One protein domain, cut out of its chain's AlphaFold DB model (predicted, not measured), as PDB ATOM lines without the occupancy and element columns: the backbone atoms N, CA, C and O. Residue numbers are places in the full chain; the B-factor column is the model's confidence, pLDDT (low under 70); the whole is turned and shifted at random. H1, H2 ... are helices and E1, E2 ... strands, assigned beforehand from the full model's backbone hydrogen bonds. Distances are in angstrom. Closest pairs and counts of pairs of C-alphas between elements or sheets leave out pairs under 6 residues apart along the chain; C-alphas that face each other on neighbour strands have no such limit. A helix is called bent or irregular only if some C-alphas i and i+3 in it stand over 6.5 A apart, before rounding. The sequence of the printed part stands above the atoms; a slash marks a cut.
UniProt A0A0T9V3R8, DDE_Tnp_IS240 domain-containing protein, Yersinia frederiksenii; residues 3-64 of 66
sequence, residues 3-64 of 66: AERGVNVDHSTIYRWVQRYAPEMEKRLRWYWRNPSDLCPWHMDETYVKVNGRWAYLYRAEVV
ATOM      1  N   ALA A   3      41.842 -28.719 -67.630       78.56
ATOM      2  CA  ALA A   3      41.426 -28.026 -68.847       78.56
ATOM      3  C   ALA A   3      42.538 -27.946 -69.919       78.56
ATOM      4  O   ALA A   3      42.263 -28.147 -71.095       78.56
ATOM      5  N   GLU A   4      43.804 -27.751 -69.529       83.12
ATOM      6  CA  GLU A   4      44.961 -27.768 -70.453       83.12
ATOM      7  C   GLU A   4      45.236 -29.167 -71.020       83.12
ATOM      8  O   GLU A   4      45.913 -29.309 -72.032       83.12
ATOM      9  N   ARG A   5      44.704 -30.213 -70.376       87.44
ATOM     10  CA  ARG A   5      44.764 -31.602 -70.847       87.44
ATOM     11  C   ARG A   5      43.520 -32.005 -71.651       87.44
ATOM     12  O   ARG A   5      43.317 -33.190 -71.889       87.44
ATOM     13  N   GLY A   6      42.674 -31.044 -72.039       86.50
ATOM     14  CA  GLY A   6      41.454 -31.282 -72.820       86.50
ATOM     15  C   GLY A   6      40.301 -31.909 -72.031       86.50
ATOM     16  O   GLY A   6      39.290 -32.287 -72.619       86.50
ATOM     17  N   VAL A   7      40.421 -32.023 -70.704       83.38
ATOM     18  CA  VAL A   7      39.360 -32.571 -69.854       83.38
ATOM     19  C   VAL A   7      38.463 -31.426 -69.392       83.38
ATOM     20  O   VAL A   7      38.881 -30.587 -68.591       83.38
ATOM     21  N   ASN A   8      37.225 -31.399 -69.890       82.75
ATOM     22  CA  ASN A   8      36.211 -30.457 -69.423       82.75
ATOM     23  C   ASN A   8      35.665 -30.927 -68.068       82.75
ATOM     24  O   ASN A   8      35.127 -32.027 -67.945       82.75
ATOM     25  N   VAL A   9      35.854 -30.098 -67.048       83.50
ATOM     26  CA  VAL A   9      35.489 -30.390 -65.667       83.50
ATOM     27  C   VAL A   9      34.593 -29.261 -65.188       83.50
ATOM     28  O   VAL A   9      35.018 -28.108 -65.165       83.50
ATOM     29  N   ASP A  10      33.364 -29.592 -64.793       86.94
ATOM     30  CA  ASP A  10      32.456 -28.606 -64.208       86.94
ATOM     31  C   ASP A  10      33.079 -27.994 -62.943       86.94
ATOM     32  O   ASP A  10      33.731 -28.708 -62.171       86.94
ATOM     33  N   HIS A  11      32.852 -26.701 -62.696       81.00
ATOM     34  CA  HIS A  11      33.425 -25.994 -61.546       81.00
ATOM     35  C   HIS A  11      33.101 -26.703 -60.215       81.00
ATOM     36  O   HIS A  11      33.964 -26.786 -59.330       81.00
ATOM     37  N   SER A  12      31.907 -27.290 -60.075       88.62
ATOM     38  CA  SER A  12      31.517 -28.024 -58.865       88.62
ATOM     39  C   SER A  12      32.302 -29.322 -58.663       88.62
ATOM     40  O   SER A  12      32.380 -29.831 -57.545       88.62
ATOM     41  N   THR A  13      32.917 -29.868 -59.713       88.75
ATOM     42  CA  THR A  13      33.636 -31.146 -59.651       88.75
ATOM     43  C   THR A  13      34.842 -31.061 -58.723       88.75
ATOM     44  O   THR A  13      35.048 -31.969 -57.923       88.75
ATOM     45  N   ILE A  14      35.589 -29.951 -58.762       87.00
ATOM     46  CA  ILE A  14      36.726 -29.731 -57.854       87.00
ATOM     47  C   ILE A  14      36.229 -29.704 -56.408       87.00
ATOM     48  O   ILE A  14      36.779 -30.398 -55.555       87.00
ATOM     49  N   TYR A  15      35.140 -28.978 -56.138       87.88
ATOM     50  CA  TYR A  15      34.542 -28.930 -54.804       87.88
ATOM     51  C   TYR A  15      34.109 -30.324 -54.322       87.88
ATOM     52  O   TYR A  15      34.426 -30.726 -53.204       87.88
ATOM     53  N   ARG A  16      33.458 -31.112 -55.185       92.12
ATOM     54  CA  ARG A  16      33.041 -32.491 -54.876       92.12
ATOM     55  C   ARG A  16      34.227 -33.418 -54.608       92.12
ATOM     56  O   ARG A  16      34.131 -34.284 -53.741       92.12
ATOM     57  N   TRP A  17      35.335 -33.251 -55.327       91.81
ATOM     58  CA  TRP A  17      36.565 -34.002 -55.072       91.81
ATOM     59  C   TRP A  17      37.187 -33.624 -53.736       91.81
ATOM     60  O   TRP A  17      37.535 -34.519 -52.975       91.81
ATOM     61  N   VAL A  18      37.255 -32.331 -53.409       91.75
ATOM     62  CA  VAL A  18      37.731 -31.876 -52.095       91.75
ATOM     63  C   VAL A  18      36.886 -32.504 -50.987       91.75
ATOM     64  O   VAL A  18      37.441 -33.136 -50.097       91.75
ATOM     65  N   GLN A  19      35.555 -32.443 -51.077       92.44
ATOM     66  CA  GLN A  19      34.666 -33.053 -50.077       92.44
ATOM     67  C   GLN A  19      34.871 -34.572 -49.936       92.44
ATOM     68  O   GLN A  19      34.795 -35.111 -48.834       92.44
ATOM     69  N   ARG A  20      35.150 -35.275 -51.040       93.25
ATOM     70  CA  ARG A  20      35.364 -36.729 -51.034       93.25
ATOM     71  C   ARG A  20      36.733 -37.132 -50.484       93.25
ATOM     72  O   ARG A  20      36.807 -38.085 -49.715       93.25
ATOM     73  N   TYR A  21      37.796 -36.455 -50.908       92.12
ATOM     74  CA  TYR A  21      39.173 -36.889 -50.662       92.12
ATOM     75  C   TYR A  21      39.841 -36.176 -49.486       92.12
ATOM     76  O   TYR A  21      40.747 -36.751 -48.886       92.12
ATOM     77  N   ALA A  22      39.395 -34.974 -49.099       91.06
ATOM     78  CA  ALA A  22      39.979 -34.252 -47.967       91.06
ATOM     79  C   ALA A  22      39.984 -35.071 -46.661       91.06
ATOM     80  O   ALA A  22      41.033 -35.106 -46.019       91.06
ATOM     81  N   PRO A  23      38.918 -35.815 -46.289       92.94
ATOM     82  CA  PRO A  23      38.951 -36.647 -45.083       92.94
ATOM     83  C   PRO A  23      39.987 -37.777 -45.154       92.94
ATOM     84  O   PRO A  23      40.555 -38.184 -44.141       92.94
ATOM     85  N   GLU A  24      40.233 -38.321 -46.346       91.12
ATOM     86  CA  GLU A  24      41.231 -39.371 -46.545       91.12
ATOM     87  C   GLU A  24      42.652 -38.805 -46.476       91.12
ATOM     88  O   GLU A  24      43.522 -39.387 -45.824       91.12
ATOM     89  N   MET A  25      42.873 -37.641 -47.089       88.19
ATOM     90  CA  MET A  25      44.131 -36.905 -46.983       88.19
ATOM     91  C   MET A  25      44.432 -36.541 -45.529       88.19
ATOM     92  O   MET A  25      45.534 -36.802 -45.060       88.19
ATOM     93  N   GLU A  26      43.448 -36.023 -44.791       87.62
ATOM     94  CA  GLU A  26      43.595 -35.688 -43.373       87.62
ATOM     95  C   GLU A  26      43.998 -36.916 -42.549       87.62
ATOM     96  O   GLU A  26      44.936 -36.849 -41.760       87.62
ATOM     97  N   LYS A  27      43.353 -38.073 -42.757       88.56
ATOM     98  CA  LYS A  27      43.720 -39.321 -42.064       88.56
ATOM     99  C   LYS A  27      45.175 -39.722 -42.311       88.56
ATOM    100  O   LYS A  27      45.833 -40.177 -41.379       88.56
ATOM    101  N   ARG A  28      45.672 -39.552 -43.540       87.88
ATOM    102  CA  ARG A  28      47.065 -39.863 -43.903       87.88
ATOM    103  C   ARG A  28      48.049 -38.836 -43.332       87.88
ATOM    104  O   ARG A  28      49.109 -39.219 -42.850       87.88
ATOM    105  N   LEU A  29      47.688 -37.554 -43.350       83.00
ATOM    106  CA  LEU A  29      48.543 -36.444 -42.913       83.00
ATOM    107  C   LEU A  29      48.572 -36.257 -41.390       83.00
ATOM    108  O   LEU A  29      49.546 -35.729 -40.859       83.00
ATOM    109  N   ARG A  30      47.557 -36.748 -40.667       81.25
ATOM    110  CA  ARG A  30      47.439 -36.630 -39.203       81.25
ATOM    111  C   ARG A  30      48.671 -37.127 -38.443       81.25
ATOM    112  O   ARG A  30      48.977 -36.583 -37.386       81.25
ATOM    113  N   TRP A  31      49.363 -38.145 -38.955       71.56
ATOM    114  CA  TRP A  31      50.587 -38.669 -38.340       71.56
ATOM    115  C   TRP A  31      51.768 -37.703 -38.445       71.56
ATOM    116  O   TRP A  31      52.520 -37.575 -37.487       71.56
ATOM    117  N   TYR A  32      51.888 -36.983 -39.562       69.69
ATOM    118  CA  TYR A  32      52.935 -35.980 -39.766       69.69
ATOM    119  C   TYR A  32      52.693 -34.715 -38.934       69.69
ATOM    120  O   TYR A  32      53.638 -34.081 -38.489       69.69
ATOM    121  N   TRP A  33      51.431 -34.371 -38.665       65.00
ATOM    122  CA  TRP A  33      51.077 -33.193 -37.864       65.00
ATOM    123  C   TRP A  33      51.202 -33.386 -36.351       65.00
ATOM    124  O   TRP A  33      51.061 -32.426 -35.601       65.00
ATOM    125  N   ARG A  34      51.430 -34.614 -35.872       61.62
ATOM    126  CA  ARG A  34      51.370 -34.931 -34.439       61.62
ATOM    127  C   ARG A  34      52.630 -34.602 -33.634       61.62
ATOM    128  O   ARG A  34      52.638 -34.930 -32.457       61.62
ATOM    129  N   ASN A  35      53.642 -33.960 -34.218       61.84
ATOM    130  CA  ASN A  35      54.820 -33.498 -33.481       61.84
ATOM    131  C   ASN A  35      55.492 -32.285 -34.153       61.84
ATOM    132  O   ASN A  35      56.433 -32.462 -34.923       61.84
ATOM    133  N   PRO A  36      55.115 -31.051 -33.801       57.25
ATOM    134  CA  PRO A  36      56.097 -30.058 -33.408       57.25
ATOM    135  C   PRO A  36      56.459 -30.369 -31.961       57.25
ATOM    136  O   PRO A  36      55.646 -30.183 -31.058       57.25
ATOM    137  N   SER A  37      57.635 -30.937 -31.742       57.09
ATOM    138  CA  SER A  37      58.171 -31.124 -30.398       57.09
ATOM    139  C   SER A  37      58.164 -29.797 -29.626       57.09
ATOM    140  O   SER A  37      58.237 -28.721 -30.223       57.09
ATOM    141  N   ASP A  38      58.174 -29.877 -28.292       57.78
ATOM    142  CA  ASP A  38      58.315 -28.762 -27.334       57.78
ATOM    143  C   ASP A  38      59.605 -27.910 -27.516       57.78
ATOM    144  O   ASP A  38      59.972 -27.116 -26.653       57.78
ATOM    145  N   LEU A  39      60.325 -28.094 -28.630       59.00
ATOM    146  CA  LEU A  39      61.630 -27.533 -28.968       59.00
ATOM    147  C   LEU A  39      61.643 -26.774 -30.310       59.00
ATOM    148  O   LEU A  39      62.666 -26.175 -30.639       59.00
ATOM    149  N   CYS A  40      60.554 -26.779 -31.089       65.25
ATOM    150  CA  CYS A  40      60.501 -26.083 -32.379       65.25
ATOM    151  C   CYS A  40      59.934 -24.657 -32.228       65.25
ATOM    152  O   CYS A  40      58.827 -24.494 -31.701       65.25
ATOM    153  N   PRO A  41      60.635 -23.612 -32.714       68.69
ATOM    154  CA  PRO A  41      60.053 -22.282 -32.852       68.69
ATOM    155  C   PRO A  41      58.815 -22.356 -33.751       68.69
ATOM    156  O   PRO A  41      58.835 -23.000 -34.800       68.69
ATOM    157  N   TRP A  42      57.734 -21.698 -33.349       71.19
ATOM    158  CA  TRP A  42      56.526 -21.577 -34.160       71.19
ATOM    159  C   TRP A  42      56.315 -20.115 -34.543       71.19
ATOM    160  O   TRP A  42      56.499 -19.215 -33.722       71.19
ATOM    161  N   HIS A  43      55.940 -19.878 -35.799       78.25
ATOM    162  CA  HIS A  43      55.516 -18.565 -36.278       78.25
ATOM    163  C   HIS A  43      53.994 -18.547 -36.418       78.25
ATOM    164  O   HIS A  43      53.389 -19.541 -36.825       78.25
ATOM    165  N   MET A  44      53.370 -17.427 -36.060       80.94
ATOM    166  CA  MET A  44      51.929 -17.236 -36.196       80.94
ATOM    167  C   MET A  44      51.667 -16.216 -37.291       80.94
ATOM    168  O   MET A  44      51.923 -15.028 -37.114       80.94
ATOM    169  N   ASP A  45      51.129 -16.684 -38.410       83.38
ATOM    170  CA  ASP A  45      50.684 -15.803 -39.479       83.38
ATOM    171  C   ASP A  45      49.232 -15.400 -39.230       83.38
ATOM    172  O   ASP A  45      48.345 -16.254 -39.104       83.38
ATOM    173  N   GLU A  46      48.971 -14.095 -39.204       86.62
ATOM    174  CA  GLU A  46      47.620 -13.541 -39.255       86.62
ATOM    175  C   GLU A  46      47.298 -13.137 -40.695       86.62
ATOM    176  O   GLU A  46      47.963 -12.289 -41.288       86.62
ATOM    177  N   THR A  47      46.264 -13.748 -41.276       89.12
ATOM    178  CA  THR A  47      45.776 -13.412 -42.618       89.12
ATOM    179  C   THR A  47      44.297 -13.047 -42.577       89.12
ATOM    180  O   THR A  47      43.471 -13.752 -41.996       89.12
ATOM    181  N   TYR A  48      43.942 -11.958 -43.254       89.88
ATOM    182  CA  TYR A  48      42.562 -11.505 -43.397       89.88
ATOM    183  C   TYR A  48      41.946 -12.155 -44.630       89.88
ATOM    184  O   TYR A  48      42.357 -11.884 -45.760       89.88
ATOM    185  N   VAL A  49      40.941 -13.002 -44.423       92.88
ATOM    186  CA  VAL A  49      40.252 -13.709 -45.507       92.88
ATOM    187  C   VAL A  49      38.783 -13.320 -45.553       92.88
ATOM    188  O   VAL A  49      38.132 -13.123 -44.528       92.88
ATOM    189  N   LYS A  50      38.232 -13.200 -46.761       93.62
ATOM    190  CA  LYS A  50      36.817 -12.880 -46.962       93.62
ATOM    191  C   LYS A  50      36.042 -14.162 -47.243       93.62
ATOM    192  O   LYS A  50      36.165 -14.738 -48.318       93.62
ATOM    193  N   VAL A  51      35.219 -14.591 -46.290       90.12
ATOM    194  CA  VAL A  51      34.392 -15.801 -46.392       90.12
ATOM    195  C   VAL A  51      32.931 -15.386 -46.515       90.12
ATOM    196  O   VAL A  51      32.399 -14.700 -45.645       90.12
ATOM    197  N   ASN A  52      32.273 -15.763 -47.616       90.00
ATOM    198  CA  ASN A  52      30.870 -15.411 -47.888       90.00
ATOM    199  C   ASN A  52      30.559 -13.907 -47.719       90.00
ATOM    200  O   ASN A  52      29.513 -13.508 -47.212       90.00
ATOM    201  N   GLY A  53      31.500 -13.049 -48.120       91.56
ATOM    202  CA  GLY A  53      31.337 -11.599 -48.040       91.56
ATOM    203  C   GLY A  53      31.706 -10.969 -46.692       91.56
ATOM    204  O   GLY A  53      31.779  -9.744 -46.623       91.56
ATOM    205  N   ARG A  54      31.996 -11.763 -45.656       93.56
ATOM    206  CA  ARG A  54      32.406 -11.287 -44.326       93.56
ATOM    207  C   ARG A  54      33.913 -11.448 -44.135       93.56
ATOM    208  O   ARG A  54      34.483 -12.446 -44.568       93.56
ATOM    209  N   TRP A  55      34.547 -10.467 -43.500       94.38
ATOM    210  CA  TRP A  55      35.951 -10.569 -43.104       94.38
ATOM    211  C   TRP A  55      36.092 -11.528 -41.923       94.38
ATOM    212  O   TRP A  55      35.334 -11.440 -40.959       94.38
ATOM    213  N   ALA A  56      37.048 -12.444 -42.025       91.62
ATOM    214  CA  ALA A  56      37.409 -13.392 -40.992       91.62
ATOM    215  C   ALA A  56      38.926 -13.366 -40.782       91.62
ATOM    216  O   ALA A  56      39.702 -13.204 -41.728       91.62
ATOM    217  N   TYR A  57      39.317 -13.541 -39.525       89.75
ATOM    218  CA  TYR A  57      40.705 -13.641 -39.106       89.75
ATOM    219  C   TYR A  57      41.121 -15.104 -39.200       89.75
ATOM    220  O   TYR A  57      40.526 -15.963 -38.543       89.75
ATOM    221  N   LEU A  58      42.104 -15.395 -40.049       88.50
ATOM    222  CA  LEU A  58      42.714 -16.711 -40.146       88.50
ATOM    223  C   LEU A  58      44.080 -16.658 -39.474       88.50
ATOM    224  O   LEU A  58      44.978 -15.960 -39.941       88.50
ATOM    225  N   TYR A  59      44.223 -17.428 -38.402       85.12
ATOM    226  CA  TYR A  59      45.489 -17.619 -37.715       85.12
ATOM    227  C   TYR A  59      46.067 -18.975 -38.101       85.12
ATOM    228  O   TYR A  59      45.410 -20.004 -37.923       85.12
ATOM    229  N   ARG A  60      47.288 -18.980 -38.635       81.81
ATOM    230  CA  ARG A  60      48.020 -20.200 -38.980       81.81
ATOM    231  C   ARG A  60      49.283 -20.271 -38.136       81.81
ATOM    232  O   ARG A  60      50.083 -19.346 -38.162       81.81
ATOM    233  N   ALA A  61      49.450 -21.368 -37.403       79.56
ATOM    234  CA  ALA A  61      50.701 -21.679 -36.725       79.56
ATOM    235  C   ALA A  61      51.543 -22.570 -37.641       79.56
ATOM    236  O   ALA A  61      51.098 -23.655 -38.020       79.56
ATOM    237  N   GLU A  62      52.731 -22.103 -38.007       73.31
ATOM    238  CA  GLU A  62      53.701 -22.879 -38.774       73.31
ATOM    239  C   GLU A  62      54.862 -23.281 -37.875       73.31
ATOM    240  O   GLU A  62      55.409 -22.466 -37.128       73.31
ATOM    241  N   VAL A  63      55.219 -24.559 -37.945       71.94
ATOM    242  CA  VAL A  63      56.430 -25.081 -37.319       71.94
ATOM    243  C   VAL A  63      57.595 -24.624 -38.177       71.94
ATOM    244  O   VAL A  63      57.608 -24.890 -39.379       71.94
ATOM    245  N   VAL A  64      58.548 -23.918 -37.583       63.38
ATOM    246  CA  VAL A  64      59.779 -23.563 -38.281       63.38
ATOM    247  C   VAL A  64      60.690 -24.784 -38.219       63.38
ATOM    248  O   VAL A  64      61.204 -25.122 -37.151       63.38
TER     249      VAL A  64
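What this domain is: This is residues 3 to 64 of the 66 residues of the protein "DDE_Tnp_IS240 domain-containing protein" of Yersinia frederiksenii (UniProt A0A0T9V3R8). The printed part is an open U: one long helix, H1, makes one limb, a two-stranded hairpin, E1 and E2, makes the other, and the long link of residues 30 to 41 joins them at one end, with the space between the limbs empty. H1, kinked near residue 23, stands free with the residues around it, 3 to 32, while E1 bends partway along. There are 62 residues printed, with one named helix and two named strands in the order H1, E1, E2; the sheet is E1 - E2, antiparallel, and the class is mixed, helices and strands. The whole is extended, with a radius of gyration of the C-alphas of 17.0 A, and only just elongated, spanning 48 by 32 by 21 A.

Where its parts are: The printed part begins at Ala 3, and residues 3 to 10 come before the first named element. H1 holds residues 11 to 29 and begins at C-alpha 11, at (33.425, -25.994, -61.546); its first and last C-alphas are 26.2 A apart. Residues 30 to 41 follow with no named element. E1 holds residues 42 to 51, from C-alpha 42 at (56.526, -21.577, -34.160), and is 25.9 A from first to last C-alpha. E2 holds residues 54 to 63, is 28.6 A from first to last C-alpha, and ends at C-alpha 63, at (56.430, -25.081, -37.319).

How they stand to each other: H1 has a kink of 43 degrees near residue 23 and is only just irregular: C-alphas 20 and 23 are 6.9 A apart. In its backbone 12 of 15 O i to N i+4 pairs are within hydrogen-bond range. H1 and E2 are apart. A long link of 12 residues joins H1 to E1. E1 bends by 53 degrees at residue 48. E1 and E2 form a hairpin with a tight link of 2 residues; they are antiparallel neighbours, with 158 degrees between their N-to-C directions. Their C-alphas face each other from 42 and 63, 4.7 A apart, to 51 and 54, 5.3 A apart. N 43 and O 62, at 3.0 A, and N 51 and O 54, at 2.8 A, are within hydrogen-bond range.

The domain as a whole: The two C-alphas farthest apart are those of Gly 6 and Asp 38, at 48.6 A. Without residues 3 to 32, the body of 32 residues spans 39 by 16 by 10 A. The printed part has no cut. The mean pLDDT of the printed part is 82.2, and residues 32 to 41 and residue 64 are under 70.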